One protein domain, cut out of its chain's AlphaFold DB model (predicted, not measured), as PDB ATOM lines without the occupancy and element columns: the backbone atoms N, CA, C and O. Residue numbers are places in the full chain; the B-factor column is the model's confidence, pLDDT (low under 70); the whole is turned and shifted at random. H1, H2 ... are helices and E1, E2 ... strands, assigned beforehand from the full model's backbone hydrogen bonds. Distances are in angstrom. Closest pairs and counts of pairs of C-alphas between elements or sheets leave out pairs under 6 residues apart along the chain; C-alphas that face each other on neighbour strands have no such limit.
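What this domain is: This is residues 133 to 138 and 145 to 255 of the 255 residues of an uncharacterized protein of Thalassiosira oceanica (UniProt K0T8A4). Two short parallel strands, E1 and E2, side by side, make a small sheet in the middle, with H3 on one side of it and a loose group of H4, H5 and H6 on the other. Residues 145 to 157, a long stretch with no named element, run past the sheet to H2, and H1 packs on H4. The printed part has 117 residues, with six named helices and two named strands in the order H1, H2, E1, H3, E2, H4, H5, H6; the class is mostly helix. The whole is compact, with a radius of gyration of the C-alphas of 14.9 A, and its outline is flat, spanning 45 by 39 by 21 A.

How they stand to each other: H1, residues 133 to 136, touches H4, residues 207 to 216; their closest C-alphas, of Val 136 and Ala 209, are 5.4 A apart. Residues 149 to 150 pair with residues 180 to 181, antiparallel. H2, residues 158 to 161, has the C-alpha of Thr 161 6.6 A from that of Leu 171 in E1, residues 171 to 175, their closest pair. E1 and E2, residues 201 to 205, are parallel neighbours, with 20 degrees between their directions; N 172 and O 201 are within hydrogen-bond range at 2.8 A, and N 203 and O 172 are within hydrogen-bond range at 2.9 A. E1, H3, residues 183 to 196, and E2 form a strand-helix-strand unit, two parallel neighbour strands with a helix between them in the chain, and its crossover is right-handed. The closest C-alphas of H3 and E2, of Lys 193 and Ile 202, are 7.1 A apart. H4 touches H5, residues 225 to 231, at a steep tilt of 51 degrees, opposite ways, with the C-alphas of Tyr 215 and Lys 226 closest at 6.1 A. H6, residues 235 to 250, is close to H4 but not clearly touching, with the C-alphas of Val 210 and Trp 242 closest at 7.1 A. H3 and H6 are apart. Every O i to N i+4 pair is within hydrogen-bond range in H3, H4 and H5, and 11 of 12 are in H6; H1 and H2 are too short for such a pair.

Where its parts are: H1 begins at C-alpha 133, (-0.972, -14.416, -39.157). H3 is 19.9 A long from first to last C-alpha, E1 13.1 A and E2 12.7 A. H6, 21.7 A long, ends at C-alpha 250, (5.644, -6.894, -31.761). Beyond it, residues 253 to 254 pair with residues 172 to 173 of E1, parallel.

The domain as a whole: The two C-alphas farthest apart, of Asn 146 and Gly 165, are 45.8 A apart. Residues 139 to 144 are not printed, and C-alphas 138 and 145 are 17.6 A apart across the cut. Of the links that are printed whole, none is long. The mean pLDDT of the printed part is 94.1; residue 138 alone is under 70.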
ATOM      1  N   GLN A 133      -0.358 -13.417 -38.281       93.50
ATOM      2  CA  GLN A 133      -0.972 -14.416 -39.157       93.50
ATOM      3  C   GLN A 133      -1.242 -13.837 -40.546       93.50
ATOM      4  O   GLN A 133      -0.773 -14.388 -41.528       93.50
ATOM      5  N   ALA A 134      -1.906 -12.686 -40.667       90.81
ATOM      6  CA  ALA A 134      -2.165 -12.075 -41.973       90.81
ATOM      7  C   ALA A 134      -0.879 -11.768 -42.763       90.81
ATOM      8  O   ALA A 134      -0.883 -11.762 -44.003       90.81
ATOM      9  N   LEU A 135       0.225 -11.505 -42.065       90.75
ATOM     10  CA  LEU A 135       1.526 -11.291 -42.671       90.75
ATOM     11  C   LEU A 135       2.096 -12.579 -43.270       90.75
ATOM     12  O   LEU A 135       2.560 -12.557 -44.410       90.75
ATOM     13  N   VAL A 136       2.030 -13.676 -42.517       91.12
ATOM     14  CA  VAL A 136       2.699 -14.932 -42.862       91.12
ATOM     15  C   VAL A 136       1.809 -15.938 -43.615       91.12
ATOM     16  O   VAL A 136       2.319 -16.809 -44.314       91.12
ATOM     17  N   SER A 137       0.483 -15.793 -43.546       72.25
ATOM     18  CA  SER A 137      -0.535 -16.664 -44.166       72.25
ATOM     19  C   SER A 137      -0.669 -16.468 -45.679       72.25
ATOM     20  O   SER A 137      -1.769 -16.528 -46.224       72.25
ATOM     21  N   SER A 138       0.423 -16.185 -46.390       57.53
ATOM     22  CA  SER A 138       0.326 -15.865 -47.811       57.53
ATOM     23  C   SER A 138      -0.104 -17.064 -48.664       57.53
ATOM     24  O   SER A 138      -0.686 -16.823 -49.719       57.53
ATOM     25  N   PRO A 145       9.547 -27.970 -53.573       93.69
ATOM     26  CA  PRO A 145      10.334 -28.716 -54.549       93.69
ATOM     27  C   PRO A 145      11.371 -29.606 -53.855       93.69
ATOM     28  O   PRO A 145      11.749 -29.354 -52.714       93.69
ATOM     29  N   ASN A 146      11.900 -30.596 -54.581       88.31
ATOM     30  CA  ASN A 146      13.133 -31.317 -54.229       88.31
ATOM     31  C   ASN A 146      13.157 -31.901 -52.805       88.31
ATOM     32  O   ASN A 146      14.130 -31.711 -52.080       88.31
ATOM     33  N   GLU A 147      12.080 -32.581 -52.398       93.25
ATOM     34  CA  GLU A 147      11.970 -33.229 -51.075       93.25
ATOM     35  C   GLU A 147      12.070 -32.258 -49.884       93.25
ATOM     36  O   GLU A 147      12.258 -32.671 -48.736       93.25
ATOM     37  N   LEU A 148      11.929 -30.952 -50.126       95.38
ATOM     38  CA  LEU A 148      11.831 -29.977 -49.054       95.38
ATOM     39  C   LEU A 148      10.498 -30.141 -48.320       95.38
ATOM     40  O   LEU A 148       9.466 -30.494 -48.889       95.38
ATOM     41  N   VAL A 149      10.524 -29.845 -47.027       95.56
ATOM     42  CA  VAL A 149       9.379 -29.952 -46.131       95.56
ATOM     43  C   VAL A 149       8.813 -28.563 -45.889       95.56
ATOM     44  O   VAL A 149       9.540 -27.644 -45.505       95.56
ATOM     45  N   TYR A 150       7.506 -28.420 -46.087       95.12
ATOM     46  CA  TYR A 150       6.793 -27.208 -45.715       95.12
ATOM     47  C   TYR A 150       6.673 -27.105 -44.194       95.12
ATOM     48  O   TYR A 150       6.133 -28.004 -43.544       95.12
ATOM     49  N   VAL A 151       7.127 -25.991 -43.624       94.38
ATOM     50  CA  VAL A 151       7.038 -25.753 -42.182       94.38
ATOM     51  C   VAL A 151       5.950 -24.729 -41.878       94.38
ATOM     52  O   VAL A 151       6.043 -23.561 -42.246       94.38
ATOM     53  N   LYS A 152       4.913 -25.185 -41.170       94.88
ATOM     54  CA  LYS A 152       3.789 -24.354 -40.713       94.88
ATOM     55  C   LYS A 152       4.161 -23.513 -39.497       94.88
ATOM     56  O   LYS A 152       5.013 -23.915 -38.706       94.88
ATOM     57  N   ASP A 153       3.463 -22.405 -39.294       95.81
ATOM     58  CA  ASP A 153       3.511 -21.675 -38.028       95.81
ATOM     59  C   ASP A 153       2.880 -22.499 -36.896       95.81
ATOM     60  O   ASP A 153       2.115 -23.438 -37.127       95.81
ATOM     61  N   HIS A 154       3.198 -22.145 -35.654       96.44
ATOM     62  CA  HIS A 154       2.496 -22.652 -34.476       96.44
ATOM     63  C   HIS A 154       1.877 -21.465 -33.755       96.44
ATOM     64  O   HIS A 154       2.604 -20.664 -33.177       96.44
ATOM     65  N   VAL A 155       0.556 -21.321 -33.805       96.75
ATOM     66  CA  VAL A 155      -0.116 -20.118 -33.305       96.75
ATOM     67  C   VAL A 155      -0.942 -20.436 -32.069       96.75
ATOM     68  O   VAL A 155      -1.807 -21.308 -32.082       96.75
ATOM     69  N   MET A 156      -0.675 -19.693 -31.001       97.25
ATOM     70  CA  MET A 156      -1.402 -19.734 -29.740       97.25
ATOM     71  C   MET A 156      -2.325 -18.512 -29.611       97.25
ATOM     72  O   MET A 156      -2.029 -17.458 -30.176       97.25
ATOM     73  N   PRO A 157      -3.419 -18.608 -28.835       96.62
ATOM     74  CA  PRO A 157      -4.308 -17.474 -28.585       96.62
ATOM     75  C   PRO A 157      -3.608 -16.263 -27.936       96.62
ATOM     76  O   PRO A 157      -2.618 -16.398 -27.205       96.62
ATOM     77  N   ASP A 158      -4.156 -15.060 -28.138       96.00
ATOM     78  CA  ASP A 158      -3.590 -13.817 -27.588       96.00
ATOM     79  C   ASP A 158      -3.521 -13.804 -26.062       96.00
ATOM     80  O   ASP A 158      -2.526 -13.359 -25.498       96.00
ATOM     81  N   ASN A 159      -4.524 -14.357 -25.376       96.81
ATOM     82  CA  ASN A 159      -4.524 -14.439 -23.912       96.81
ATOM     83  C   ASN A 159      -3.399 -15.337 -23.355       96.81
ATOM     84  O   ASN A 159      -2.981 -15.151 -22.212       96.81
ATOM     85  N   VAL A 160      -2.893 -16.284 -24.153       97.69
ATOM     86  CA  VAL A 160      -1.744 -17.131 -23.804       97.69
ATOM     87  C   VAL A 160      -0.438 -16.397 -24.077       97.69
ATOM     88  O   VAL A 160       0.467 -16.436 -23.246       97.69
ATOM     89  N   THR A 161      -0.336 -15.723 -25.225       97.50
ATOM     90  CA  THR A 161       0.913 -15.091 -25.685       97.50
ATOM     91  C   THR A 161       1.185 -13.722 -25.069       97.50
ATOM     92  O   THR A 161       2.348 -13.364 -24.863       97.50
ATOM     93  N   HIS A 162       0.134 -12.996 -24.697       97.19
ATOM     94  CA  HIS A 162       0.175 -11.658 -24.109       97.19
ATOM     95  C   HIS A 162      -0.524 -11.637 -22.739       97.19
ATOM     96  O   HIS A 162      -1.484 -10.888 -22.539       97.19
ATOM     97  N   PRO A 163      -0.090 -12.459 -21.764       97.25
ATOM     98  CA  PRO A 163      -0.723 -12.462 -20.457       97.25
ATOM     99  C   PRO A 163      -0.469 -11.130 -19.730       97.25
ATOM    100  O   PRO A 163       0.603 -10.527 -19.887       97.25
ATOM    101  N   PRO A 164      -1.407 -10.683 -18.877       96.88
ATOM    102  CA  PRO A 164      -1.252  -9.438 -18.138       96.88
ATOM    103  C   PRO A 164       0.004  -9.463 -17.254       96.88
ATOM    104  O   PRO A 164       0.320 -10.463 -16.609       96.88
ATOM    105  N   GLY A 165       0.730  -8.342 -17.223       96.25
ATOM    106  CA  GLY A 165       1.918  -8.151 -16.380       96.25
ATOM    107  C   GLY A 165       3.236  -8.668 -16.968       96.25
ATOM    108  O   GLY A 165       4.297  -8.434 -16.384       96.25
ATOM    109  N   ARG A 166       3.217  -9.327 -18.132       96.69
ATOM    110  CA  ARG A 166       4.439  -9.767 -18.811       96.69
ATOM    111  C   ARG A 166       4.956  -8.689 -19.768       96.69
ATOM    112  O   ARG A 166       4.217  -8.183 -20.597       96.69
ATOM    113  N   LYS A 167       6.253  -8.373 -19.674       96.81
ATOM    114  CA  LYS A 167       6.899  -7.339 -20.508       96.81
ATOM    115  C   LYS A 167       7.297  -7.812 -21.910       96.81
ATOM    116  O   LYS A 167       7.265  -7.021 -22.837       96.81
ATOM    117  N   ILE A 168       7.716  -9.070 -22.050       97.62
ATOM    118  CA  ILE A 168       8.152  -9.653 -23.330       97.62
ATOM    119  C   ILE A 168       7.104 -10.684 -23.736       97.62
ATOM    120  O   ILE A 168       6.998 -11.689 -23.029       97.62
ATOM    121  N   PRO A 169       6.331 -10.494 -24.812       98.06
ATOM    122  CA  PRO A 169       5.288 -11.444 -25.177       98.06
ATOM    123  C   PRO A 169       5.883 -12.805 -25.563       98.06
ATOM    124  O   PRO A 169       7.062 -12.918 -25.906       98.06
ATOM    125  N   TYR A 170       5.087 -13.870 -25.460       98.38
ATOM    126  CA  TYR A 170       5.497 -15.214 -25.873       98.38
ATOM    127  C   TYR A 170       5.371 -15.376 -27.394       98.38
ATOM    128  O   TYR A 170       4.627 -16.214 -27.897       98.38
ATOM    129  N   LEU A 171       6.109 -14.547 -28.125       98.38
ATOM    130  CA  LEU A 171       6.248 -14.624 -29.572       98.38
ATOM    131  C   LEU A 171       7.677 -15.057 -29.889       98.38
ATOM    132  O   LEU A 171       8.633 -14.547 -29.300       98.38
ATOM    133  N   PHE A 172       7.814 -16.030 -30.779       98.19
ATOM    134  CA  PHE A 172       9.093 -16.538 -31.249       98.19
ATOM    135  C   PHE A 172       9.143 -16.392 -32.768       98.19
ATOM    136  O   PHE A 172       8.371 -17.021 -33.489       98.19
ATOM    137  N   HIS A 173      10.026 -15.531 -33.250       98.00
ATOM    138  CA  HIS A 173      10.154 -15.191 -34.659       98.00
ATOM    139  C   HIS A 173      11.362 -15.909 -35.247       98.00
ATOM    140  O   HIS A 173      12.465 -15.800 -34.715       98.00
ATOM    141  N   ILE A 174      11.139 -16.617 -36.348       96.62
ATOM    142  CA  ILE A 174      12.171 -17.266 -37.149       96.62
ATOM    143  C   ILE A 174      12.108 -16.645 -38.534       96.62
ATOM    144  O   ILE A 174      11.020 -16.533 -39.095       96.62
ATOM    145  N   THR A 175      13.250 -16.273 -39.099       95.19
ATOM    146  CA  THR A 175      13.303 -15.800 -40.490       95.19
ATOM    147  C   THR A 175      14.049 -16.793 -41.356       95.19
ATOM    148  O   THR A 175      15.100 -17.308 -40.973       95.19
ATOM    149  N   ALA A 176      13.513 -17.045 -42.542       93.81
ATOM    150  CA  ALA A 176      14.114 -17.899 -43.550       93.81
ATOM    151  C   ALA A 176      13.876 -17.318 -44.945       93.81
ATOM    152  O   ALA A 176      13.069 -16.414 -45.123       93.81
ATOM    153  N   LYS A 177      14.564 -17.848 -45.959       90.62
ATOM    154  CA  LYS A 177      14.310 -17.456 -47.354       90.62
ATOM    155  C   LYS A 177      12.919 -17.904 -47.818       90.62
ATOM    156  O   LYS A 177      12.203 -17.154 -48.471       90.62
ATOM    157  N   SER A 178      12.536 -19.133 -47.471       92.62
ATOM    158  CA  SER A 178      11.250 -19.737 -47.830       92.62
ATOM    159  C   SER A 178      10.723 -20.616 -46.694       92.62
ATOM    160  O   SER A 178      11.470 -20.962 -45.776       92.62
ATOM    161  N   ARG A 179       9.453 -21.025 -46.784       93.56
ATOM    162  CA  ARG A 179       8.837 -22.007 -45.873       93.56
ATOM    163  C   ARG A 179       9.157 -23.464 -46.207       93.56
ATOM    164  O   ARG A 179       8.828 -24.351 -45.423       93.56
ATOM    165  N   CYS A 180       9.780 -23.706 -47.356       94.38
ATOM    166  CA  CYS A 180      10.255 -25.015 -47.774       94.38
ATOM    167  C   CYS A 180      11.694 -25.193 -47.296       94.38
ATOM    168  O   CYS A 180      12.600 -24.467 -47.707       94.38
ATOM    169  N   MET A 181      11.895 -26.136 -46.383       94.62
ATOM    170  CA  MET A 181      13.152 -26.318 -45.662       94.62
ATOM    171  C   MET A 181      13.623 -27.763 -45.762       94.62
ATOM    172  O   MET A 181      12.833 -28.670 -46.014       94.62
ATOM    173  N   THR A 182      14.915 -28.008 -45.550       96.25
ATOM    174  CA  THR A 182      15.418 -29.384 -45.472       96.25
ATOM    175  C   THR A 182      14.768 -30.112 -44.295       96.25
ATOM    176  O   THR A 182      14.440 -29.497 -43.274       96.25
ATOM    177  N   ALA A 183      14.609 -31.432 -44.405       96.56
ATOM    178  CA  ALA A 183      13.970 -32.236 -43.363       96.56
ATOM    179  C   ALA A 183      14.624 -32.046 -41.979       96.56
ATOM    180  O   ALA A 183      13.920 -31.897 -40.984       96.56
ATOM    181  N   GLY A 184      15.958 -31.960 -41.912       96.56
ATOM    182  CA  GLY A 184      16.673 -31.725 -40.652       96.56
ATOM    183  C   GLY A 184      16.380 -30.355 -40.028       96.56
ATOM    184  O   GLY A 184      16.250 -30.236 -38.809       96.56
ATOM    185  N   PHE A 185      16.222 -29.310 -40.846       95.88
ATOM    186  CA  PHE A 185      15.861 -27.987 -40.342       95.88
ATOM    187  C   PHE A 185      14.398 -27.939 -39.880       95.88
ATOM    188  O   PHE A 185      14.114 -27.422 -38.796       95.88
ATOM    189  N   ALA A 186      13.489 -28.551 -40.645       96.81
ATOM    190  CA  ALA A 186      12.092 -28.712 -40.252       96.81
ATOM    191  C   ALA A 186      11.966 -29.479 -38.923       96.81
ATOM    192  O   ALA A 186      11.279 -29.023 -38.012       96.81
ATOM    193  N   GLU A 187      12.702 -30.583 -38.753       97.88
ATOM    194  CA  GLU A 187      12.708 -31.358 -37.507       97.88
ATOM    195  C   GLU A 187      13.201 -30.525 -36.315       97.88
ATOM    196  O   GLU A 187      12.644 -30.599 -35.215       97.88
ATOM    197  N   ASN A 188      14.219 -29.685 -36.527       97.25
ATOM    198  CA  ASN A 188      14.678 -28.760 -35.501       97.25
ATOM    199  C   ASN A 188      13.570 -27.782 -35.104       97.25
ATOM    200  O   ASN A 188      13.317 -27.639 -33.908       97.25
ATOM    201  N   ILE A 189      12.862 -27.168 -36.058       96.94
ATOM    202  CA  ILE A 189      11.714 -26.298 -35.749       96.94
ATOM    203  C   ILE A 189      10.631 -27.064 -34.979       96.94
ATOM    204  O   ILE A 189      10.122 -26.558 -33.979       96.94
ATOM    205  N   GLU A 190      10.321 -28.301 -35.363       97.50
ATOM    206  CA  GLU A 190       9.349 -29.128 -34.638       97.50
ATOM    207  C   GLU A 190       9.785 -29.434 -33.196       97.50
ATOM    208  O   GLU A 190       8.954 -29.528 -32.290       97.50
ATOM    209  N   ARG A 191      11.092 -29.541 -32.923       97.69
ATOM    210  CA  ARG A 191      11.604 -29.629 -31.542       97.69
ATOM    211  C   ARG A 191      11.328 -28.341 -30.763       97.69
ATOM    212  O   ARG A 191      10.883 -28.425 -29.618       97.69
ATOM    213  N   TRP A 192      11.527 -27.168 -31.371       97.56
ATOM    214  CA  TRP A 192      11.180 -25.881 -30.749       97.56
ATOM    215  C   TRP A 192       9.680 -25.768 -30.478       97.56
ATOM    216  O   TRP A 192       9.295 -25.401 -29.368       97.56
ATOM    217  N   LYS A 193       8.830 -26.159 -31.435       97.31
ATOM    218  CA  LYS A 193       7.370 -26.196 -31.257       97.31
ATOM    219  C   LYS A 193       6.952 -27.109 -30.117       97.31
ATOM    220  O   LYS A 193       6.171 -26.696 -29.272       97.31
ATOM    221  N   ARG A 194       7.519 -28.312 -30.008       98.00
ATOM    222  CA  ARG A 194       7.226 -29.208 -28.876       98.00
ATOM    223  C   ARG A 194       7.685 -28.635 -27.535       98.00
ATOM    224  O   ARG A 194       6.974 -28.764 -26.545       98.00
ATOM    225  N   ALA A 195       8.854 -27.999 -27.498       97.81
ATOM    226  CA  ALA A 195       9.410 -27.444 -26.266       97.81
ATOM    227  C   ALA A 195       8.681 -26.172 -25.792       97.81
ATOM    228  O   ALA A 195       8.496 -25.980 -24.591       97.81
ATOM    229  N   LEU A 196       8.278 -25.298 -26.719       97.50
ATOM    230  CA  LEU A 196       7.750 -23.961 -26.417       97.50
ATOM    231  C   LEU A 196       6.251 -23.797 -26.695       97.50
ATOM    232  O   LEU A 196       5.627 -22.885 -26.151       97.50
ATOM    233  N   GLY A 197       5.660 -24.666 -27.511       94.44
ATOM    234  CA  GLY A 197       4.331 -24.485 -28.099       94.44
ATOM    235  C   GLY A 197       3.173 -24.482 -27.106       94.44
ATOM    236  O   GLY A 197       2.083 -24.051 -27.451       94.44
ATOM    237  N   SER A 198       3.394 -24.869 -25.847       97.25
ATOM    238  CA  SER A 198       2.384 -24.689 -24.792       97.25
ATOM    239  C   SER A 198       2.154 -23.221 -24.408       97.25
ATOM    240  O   SER A 198       1.159 -22.913 -23.754       97.25
ATOM    241  N   LYS A 199       3.076 -22.316 -24.766       97.31
ATOM    242  CA  LYS A 199       3.039 -20.900 -24.358       97.31
ATOM    243  C   LYS A 199       3.361 -19.925 -25.481       97.31
ATOM    244  O   LYS A 199       2.870 -18.804 -25.446       97.31
ATOM    245  N   TYR A 200       4.205 -20.321 -26.429       98.50
ATOM    246  CA  TYR A 200       4.676 -19.437 -27.488       98.50
ATOM    247  C   TYR A 200       3.885 -19.624 -28.772       98.50
ATOM    248  O   TYR A 200       3.661 -20.763 -29.178       98.50
ATOM    249  N   SER A 201       3.571 -18.517 -29.446       98.06
ATOM    250  CA  SER A 201       3.366 -18.542 -30.895       98.06
ATOM    251  C   SER A 201       4.729 -18.504 -31.584       98.06
ATOM    252  O   SER A 201       5.570 -17.670 -31.247       98.06
ATOM    253  N   ILE A 202       4.954 -19.402 -32.536       97.75
ATOM    254  CA  ILE A 202       6.160 -19.482 -33.357       97.75
ATOM    255  C   ILE A 202       5.783 -19.117 -34.791       97.75
ATOM    256  O   ILE A 202       5.003 -19.831 -35.420       97.75
ATOM    257  N   TYR A 203       6.363 -18.025 -35.286       97.50
ATOM    258  CA  TYR A 203       6.137 -17.491 -36.627       97.50
ATOM    259  C   TYR A 203       7.373 -17.671 -37.497       97.50
ATOM    260  O   TYR A 203       8.479 -17.312 -37.084       97.50
ATOM    261  N   ILE A 204       7.168 -18.191 -38.704       96.38
ATOM    262  CA  ILE A 204       8.202 -18.386 -39.716       96.38
ATOM    263  C   ILE A 204       7.978 -17.361 -40.823       96.38
ATOM    264  O   ILE A 204       7.032 -17.453 -41.612       96.38
ATOM    265  N   HIS A 205       8.868 -16.379 -40.867       95.69
ATOM    266  CA  HIS A 205       8.853 -15.279 -41.818       95.69
ATOM    267  C   HIS A 205       9.737 -15.630 -43.010       95.69
ATOM    268  O   HIS A 205      10.956 -15.726 -42.868       95.69
ATOM    269  N   ASP A 206       9.125 -15.842 -44.171       93.31
ATOM    270  CA  ASP A 206       9.846 -15.953 -45.436       93.31
ATOM    271  C   ASP A 206      10.132 -14.569 -46.043       93.31
ATOM    272  O   ASP A 206       9.700 -13.535 -45.524       93.31
ATOM    273  N   ASP A 207      10.875 -14.525 -47.151       91.38
ATOM    274  CA  ASP A 207      11.197 -13.258 -47.814       91.38
ATOM    275  C   ASP A 207       9.945 -12.480 -48.256       91.38
ATOM    276  O   ASP A 207       9.948 -11.244 -48.208       91.38
ATOM    277  N   ASP A 208       8.875 -13.188 -48.634       90.62
ATOM    278  CA  ASP A 208       7.580 -12.605 -48.990       90.62
ATOM    279  C   ASP A 208       6.965 -11.889 -47.778       90.62
ATOM    280  O   ASP A 208       6.593 -10.717 -47.887       90.62
ATOM    281  N   ALA A 209       6.920 -12.537 -46.609       92.38
ATOM    282  CA  ALA A 209       6.446 -11.934 -45.363       92.38
ATOM    283  C   ALA A 209       7.290 -10.712 -44.956       92.38
ATOM    284  O   ALA A 209       6.739  -9.660 -44.616       92.38
ATOM    285  N   VAL A 210       8.620 -10.802 -45.060       92.94
ATOM    286  CA  VAL A 210       9.526  -9.679 -44.760       92.94
ATOM    287  C   VAL A 210       9.234  -8.486 -45.670       92.94
ATOM    288  O   VAL A 210       9.041  -7.363 -45.199       92.94
ATOM    289  N   ASN A 211       9.168  -8.720 -46.984       91.00
ATOM    290  CA  ASN A 211       8.903  -7.669 -47.966       91.00
ATOM    291  C   ASN A 211       7.519  -7.049 -47.758       91.00
ATOM    292  O   ASN A 211       7.379  -5.823 -47.761       91.00
ATOM    293  N   LYS A 212       6.502  -7.889 -47.533       90.31
ATOM    294  CA  LYS A 212       5.128  -7.460 -47.273       90.31
ATOM    295  C   LYS A 212       5.089  -6.484 -46.102       90.31
ATOM    296  O   LYS A 212       4.588  -5.376 -46.253       90.31
ATOM    297  N   PHE A 213       5.688  -6.838 -44.972       91.88
ATOM    298  CA  PHE A 213       5.708  -5.984 -43.787       91.88
ATOM    299  C   PHE A 213       6.463  -4.674 -44.011       91.88
ATOM    300  O   PHE A 213       5.933  -3.602 -43.730       91.88
ATOM    301  N   ILE A 214       7.681  -4.740 -44.555       92.06
ATOM    302  CA  ILE A 214       8.530  -3.559 -44.736       92.06
ATOM    303  C   ILE A 214       7.866  -2.546 -45.671       92.06
ATOM    304  O   ILE A 214       7.817  -1.353 -45.357       92.06
ATOM    305  N   TYR A 215       7.322  -3.003 -46.799       89.94
ATOM    306  CA  TYR A 215       6.845  -2.091 -47.829       89.94
ATOM    307  C   TYR A 215       5.343  -1.765 -47.744       89.94
ATOM    308  O   TYR A 215       4.965  -0.652 -48.127       89.94
ATOM    309  N   GLN A 216       4.486  -2.652 -47.215       88.88
ATOM    310  CA  GLN A 216       3.040  -2.383 -47.057       88.88
ATOM    311  C   GLN A 216       2.700  -1.630 -45.774       88.88
ATOM    312  O   GLN A 216       1.704  -0.904 -45.742       88.88
ATOM    313  N   ARG A 217       3.518  -1.745 -44.725       88.12
ATOM    314  CA  ARG A 217       3.296  -0.991 -43.491       88.12
ATOM    315  C   ARG A 217       3.689   0.479 -43.658       88.12
ATOM    316  O   ARG A 217       4.553   0.832 -44.467       88.12
ATOM    317  N   GLN A 218       3.016   1.360 -42.925       89.12
ATOM    318  CA  GLN A 218       3.426   2.756 -42.781       89.12
ATOM    319  C   GLN A 218       4.300   2.881 -41.535       89.12
ATOM    320  O   GLN A 218       3.870   2.510 -40.448       89.12
ATOM    321  N   TRP A 219       5.515   3.392 -41.717       90.12
ATOM    322  CA  TRP A 219       6.521   3.530 -40.668       90.12
ATOM    323  C   TRP A 219       6.678   5.005 -40.319       90.12
ATOM    324  O   TRP A 219       7.352   5.736 -41.040       90.12
ATOM    325  N   MET A 220       6.027   5.452 -39.245       91.69
ATOM    326  CA  MET A 220       6.117   6.853 -38.815       91.69
ATOM    327  C   MET A 220       7.430   7.123 -38.074       91.69
ATOM    328  O   MET A 220       8.009   8.197 -38.203       91.69
ATOM    329  N   GLU A 221       7.919   6.125 -37.344       94.31
ATOM    330  CA  GLU A 221       9.169   6.137 -36.583       94.31
ATOM    331  C   GLU A 221      10.393   5.975 -37.491       94.31
ATOM    332  O   GLU A 221      11.471   6.482 -37.184       94.31
ATOM    333  N   PHE A 222      10.218   5.291 -38.628       95.06
ATOM    334  CA  PHE A 222      11.276   4.992 -39.595       95.06
ATOM    335  C   PHE A 222      10.848   5.401 -41.016       95.06
ATOM    336  O   PHE A 222      10.670   4.537 -41.880       95.06
ATOM    337  N   PRO A 223      10.666   6.707 -41.287       92.69
ATOM    338  CA  PRO A 223      10.110   7.184 -42.555       92.69
ATOM    339  C   PRO A 223      10.955   6.794 -43.776       92.69
ATOM    340  O   PRO A 223      10.406   6.620 -44.858       92.69
ATOM    341  N   GLU A 224      12.264   6.611 -43.591       94.19
ATOM    342  CA  GLU A 224      13.238   6.282 -44.643       94.19
ATOM    343  C   GLU A 224      13.481   4.769 -44.791       94.19
ATOM    344  O   GLU A 224      14.311   4.334 -45.594       94.19
ATOM    345  N   LEU A 225      12.790   3.933 -44.001       94.19
ATOM    346  CA  LEU A 225      13.038   2.490 -43.968       94.19
ATOM    347  C   LEU A 225      12.842   1.852 -45.345       94.19
ATOM    348  O   LEU A 225      13.608   0.972 -45.731       94.19
ATOM    349  N   LYS A 226      11.844   2.300 -46.113       92.50
ATOM    350  CA  LYS A 226      11.544   1.733 -47.436       92.50
ATOM    351  C   LYS A 226      12.650   2.046 -48.439       92.50
ATOM    352  O   LYS A 226      13.050   1.165 -49.201       92.50
ATOM    353  N   GLU A 227      13.164   3.271 -48.423       90.25
ATOM    354  CA  GLU A 227      14.269   3.718 -49.268       90.25
ATOM    355  C   GLU A 227      15.565   2.984 -48.927       90.25
ATOM    356  O   GLU A 227      16.256   2.506 -49.832       90.25
ATOM    357  N   VAL A 228      15.871   2.841 -47.632       92.69
ATOM    358  CA  VAL A 228      17.047   2.097 -47.163       92.69
ATOM    359  C   VAL A 228      16.939   0.636 -47.577       92.69
ATOM    360  O   VAL A 228      17.861   0.113 -48.198       92.69
ATOM    361  N   MET A 229      15.801  -0.011 -47.320       92.62
ATOM    362  CA  MET A 229      15.597  -1.422 -47.660       92.62
ATOM    363  C   MET A 229      15.638  -1.675 -49.168       92.62
ATOM    364  O   MET A 229      16.094  -2.731 -49.589       92.62
ATOM    365  N   GLY A 230      15.254  -0.697 -49.998       89.50
ATOM    366  CA  GLY A 230      15.454  -0.761 -51.451       89.50
ATOM    367  C   GLY A 230      16.926  -0.759 -51.890       89.50
ATOM    368  O   GLY A 230      17.229  -1.210 -52.992       89.50
ATOM    369  N   CYS A 231      17.844  -0.284 -51.043       90.12
ATOM    370  CA  CYS A 231      19.287  -0.299 -51.301       90.12
ATOM    371  C   CYS A 231      19.996  -1.537 -50.718       90.12
ATOM    372  O   CYS A 231      21.156  -1.787 -51.046       90.12
ATOM    373  N   VAL A 232      19.338  -2.298 -49.838       91.06
ATOM    374  CA  VAL A 232      19.936  -3.453 -49.155       91.06
ATOM    375  C   VAL A 232      19.799  -4.694 -50.030       91.06
ATOM    376  O   VAL A 232      18.736  -5.298 -50.121       91.06
ATOM    377  N   THR A 233      20.897  -5.095 -50.666       86.56
ATOM    378  CA  THR A 233      20.933  -6.265 -51.560       86.56
ATOM    379  C   THR A 233      21.340  -7.554 -50.850       86.56
ATOM    380  O   THR A 233      20.969  -8.646 -51.273       86.56
ATOM    381  N   ALA A 234      22.101  -7.452 -49.759       89.62
ATOM    382  CA  ALA A 234      22.560  -8.610 -49.006       89.62
ATOM    383  C   ALA A 234      21.447  -9.145 -48.091       89.62
ATOM    384  O   ALA A 234      20.998  -8.444 -47.182       89.62
ATOM    385  N   GLY A 235      21.061 -10.412 -48.278       87.38
ATOM    386  CA  GLY A 235      20.019 -11.064 -47.475       87.38
ATOM    387  C   GLY A 235      20.298 -11.036 -45.967       87.38
ATOM    388  O   GLY A 235      19.396 -10.764 -45.183       87.38
ATOM    389  N   ALA A 236      21.559 -11.206 -45.553       88.25
ATOM    390  CA  ALA A 236      21.947 -11.111 -44.143       88.25
ATOM    391  C   ALA A 236      21.707  -9.706 -43.557       88.25
ATOM    392  O   ALA A 236      21.121  -9.577 -42.487       88.25
ATOM    393  N   ALA A 237      22.075  -8.648 -44.289       92.06
ATOM    394  CA  ALA A 237      21.831  -7.271 -43.857       92.06
ATOM    395  C   ALA A 237      20.326  -6.955 -43.798       92.06
ATOM    396  O   ALA A 237      19.860  -6.298 -42.867       92.06
ATOM    397  N   LYS A 238      19.548  -7.476 -44.758       92.06
ATOM    398  CA  LYS A 238      18.082  -7.386 -44.760       92.06
ATOM    399  C   LYS A 238      17.491  -8.051 -43.512       92.06
ATOM    400  O   LYS A 238      16.651  -7.448 -42.851       92.06
ATOM    401  N   ALA A 239      17.958  -9.254 -43.168       91.19
ATOM    402  CA  ALA A 239      17.528 -10.000 -41.986       91.19
ATOM    403  C   ALA A 239      17.900  -9.293 -40.669       91.19
ATOM    404  O   ALA A 239      17.120  -9.311 -39.716       91.19
ATOM    405  N   ASP A 240      19.057  -8.629 -40.615       94.38
ATOM    406  CA  ASP A 240      19.467  -7.844 -39.450       94.38
ATOM    407  C   ASP A 240      18.553  -6.644 -39.209       94.38
ATOM    408  O   ASP A 240      18.089  -6.457 -38.084       94.38
ATOM    409  N   ILE A 241      18.250  -5.861 -40.250       95.31
ATOM    410  CA  ILE A 241      17.316  -4.729 -40.146       95.31
ATOM    411  C   ILE A 241      15.922  -5.241 -39.775       95.31
ATOM    412  O   ILE A 241      15.305  -4.746 -38.833       95.31
ATOM    413  N   TRP A 242      15.460  -6.275 -40.476       95.00
ATOM    414  CA  TRP A 242      14.188  -6.938 -40.223       95.00
ATOM    415  C   TRP A 242      14.002  -7.326 -38.755       95.00
ATOM    416  O   TRP A 242      12.979  -6.990 -38.160       95.00
ATOM    417  N   ARG A 243      14.998  -7.987 -38.156       96.56
ATOM    418  CA  ARG A 243      14.971  -8.412 -36.753       96.56
ATOM    419  C   ARG A 243      14.650  -7.253 -35.814       96.56
ATOM    420  O   ARG A 243      13.826  -7.416 -34.917       96.56
ATOM    421  N   TYR A 244      15.288  -6.100 -36.010       96.88
ATOM    422  CA  TYR A 244      15.054  -4.940 -35.153       96.88
ATOM    423  C   TYR A 244      13.654  -4.368 -35.335       96.88
ATOM    424  O   TYR A 244      12.994  -4.074 -34.345       96.88
ATOM    425  N   VAL A 245      13.179  -4.257 -36.576       96.44
ATOM    426  CA  VAL A 245      11.857  -3.689 -36.868       96.44
ATOM    427  C   VAL A 245      10.732  -4.614 -36.379       96.44
ATOM    428  O   VAL A 245       9.772  -4.151 -35.770       96.44
ATOM    429  N   MET A 246      10.864  -5.928 -36.580       96.25
ATOM    430  CA  MET A 246       9.897  -6.931 -36.120       96.25
ATOM    431  C   MET A 246       9.782  -6.945 -34.587       96.25
ATOM    432  O   MET A 246       8.678  -6.895 -34.048       96.25
ATOM    433  N   VAL A 247      10.918  -6.945 -33.879       96.88
ATOM    434  CA  VAL A 247      10.936  -6.912 -32.404       96.88
ATOM    435  C   VAL A 247      10.500  -5.551 -31.859       96.88
ATOM    436  O   VAL A 247       9.887  -5.499 -30.797       96.88
ATOM    437  N   TRP A 248      10.781  -4.450 -32.559       96.50
ATOM    438  CA  TRP A 248      10.270  -3.130 -32.186       96.50
ATOM    439  C   TRP A 248       8.741  -3.096 -32.199       96.50
ATOM    440  O   TRP A 248       8.131  -2.606 -31.254       96.50
ATOM    441  N   GLU A 249       8.136  -3.639 -33.254       95.50
ATOM    442  CA  GLU A 249       6.688  -3.601 -33.443       95.50
ATOM    443  C   GLU A 249       5.945  -4.575 -32.520       95.50
ATOM    444  O   GLU A 249       4.980  -4.193 -31.863       95.50
ATOM    445  N   TYR A 250       6.395  -5.831 -32.442       96.44
ATOM    446  CA  TYR A 250       5.644  -6.894 -31.761       96.44
ATOM    447  C   TYR A 250       6.323  -7.436 -30.500       96.44
ATOM    448  O   TYR A 250       5.716  -8.199 -29.749       96.44
ATOM    449  N   GLY A 251       7.574  -7.065 -30.228       97.50
ATOM    450  CA  GLY A 251       8.360  -7.646 -29.142       97.50
ATOM    451  C   GLY A 251       8.788  -9.089 -29.422       97.50
ATOM    452  O   GLY A 251       9.108  -9.466 -30.544       97.50
ATOM    453  N   GLY A 252       8.833  -9.903 -28.367       97.56
ATOM    454  CA  GLY A 252       9.142 -11.330 -28.463       97.56
ATOM    455  C   GLY A 252      10.634 -11.659 -28.520       97.56
ATOM    456  O   GLY A 252      11.490 -10.902 -28.062       97.56
ATOM    457  N   ILE A 253      10.928 -12.857 -29.024       97.69
ATOM    458  CA  ILE A 253      12.275 -13.410 -29.185       97.69
ATOM    459  C   ILE A 253      12.488 -13.696 -30.669       97.69
ATOM    460  O   ILE A 253      11.621 -14.280 -31.312       97.69
ATOM    461  N   TYR A 254      13.647 -13.319 -31.199       97.25
ATOM    462  CA  TYR A 254      14.012 -13.551 -32.595       97.25
ATOM    463  C   TYR A 254      15.180 -14.532 -32.698       97.25
ATOM    464  O   TYR A 254      16.144 -14.411 -31.931       97.25
ATOM    465  N   ARG A 255      15.124 -15.461 -33.660       92.19
ATOM    466  CA  ARG A 255      16.191 -16.425 -33.945       92.19
ATOM    467  C   ARG A 255      16.415 -16.626 -35.440       92.19
ATOM    468  O   ARG A 255      15.428 -16.703 -36.196       92.19
TER     469      ARG A 255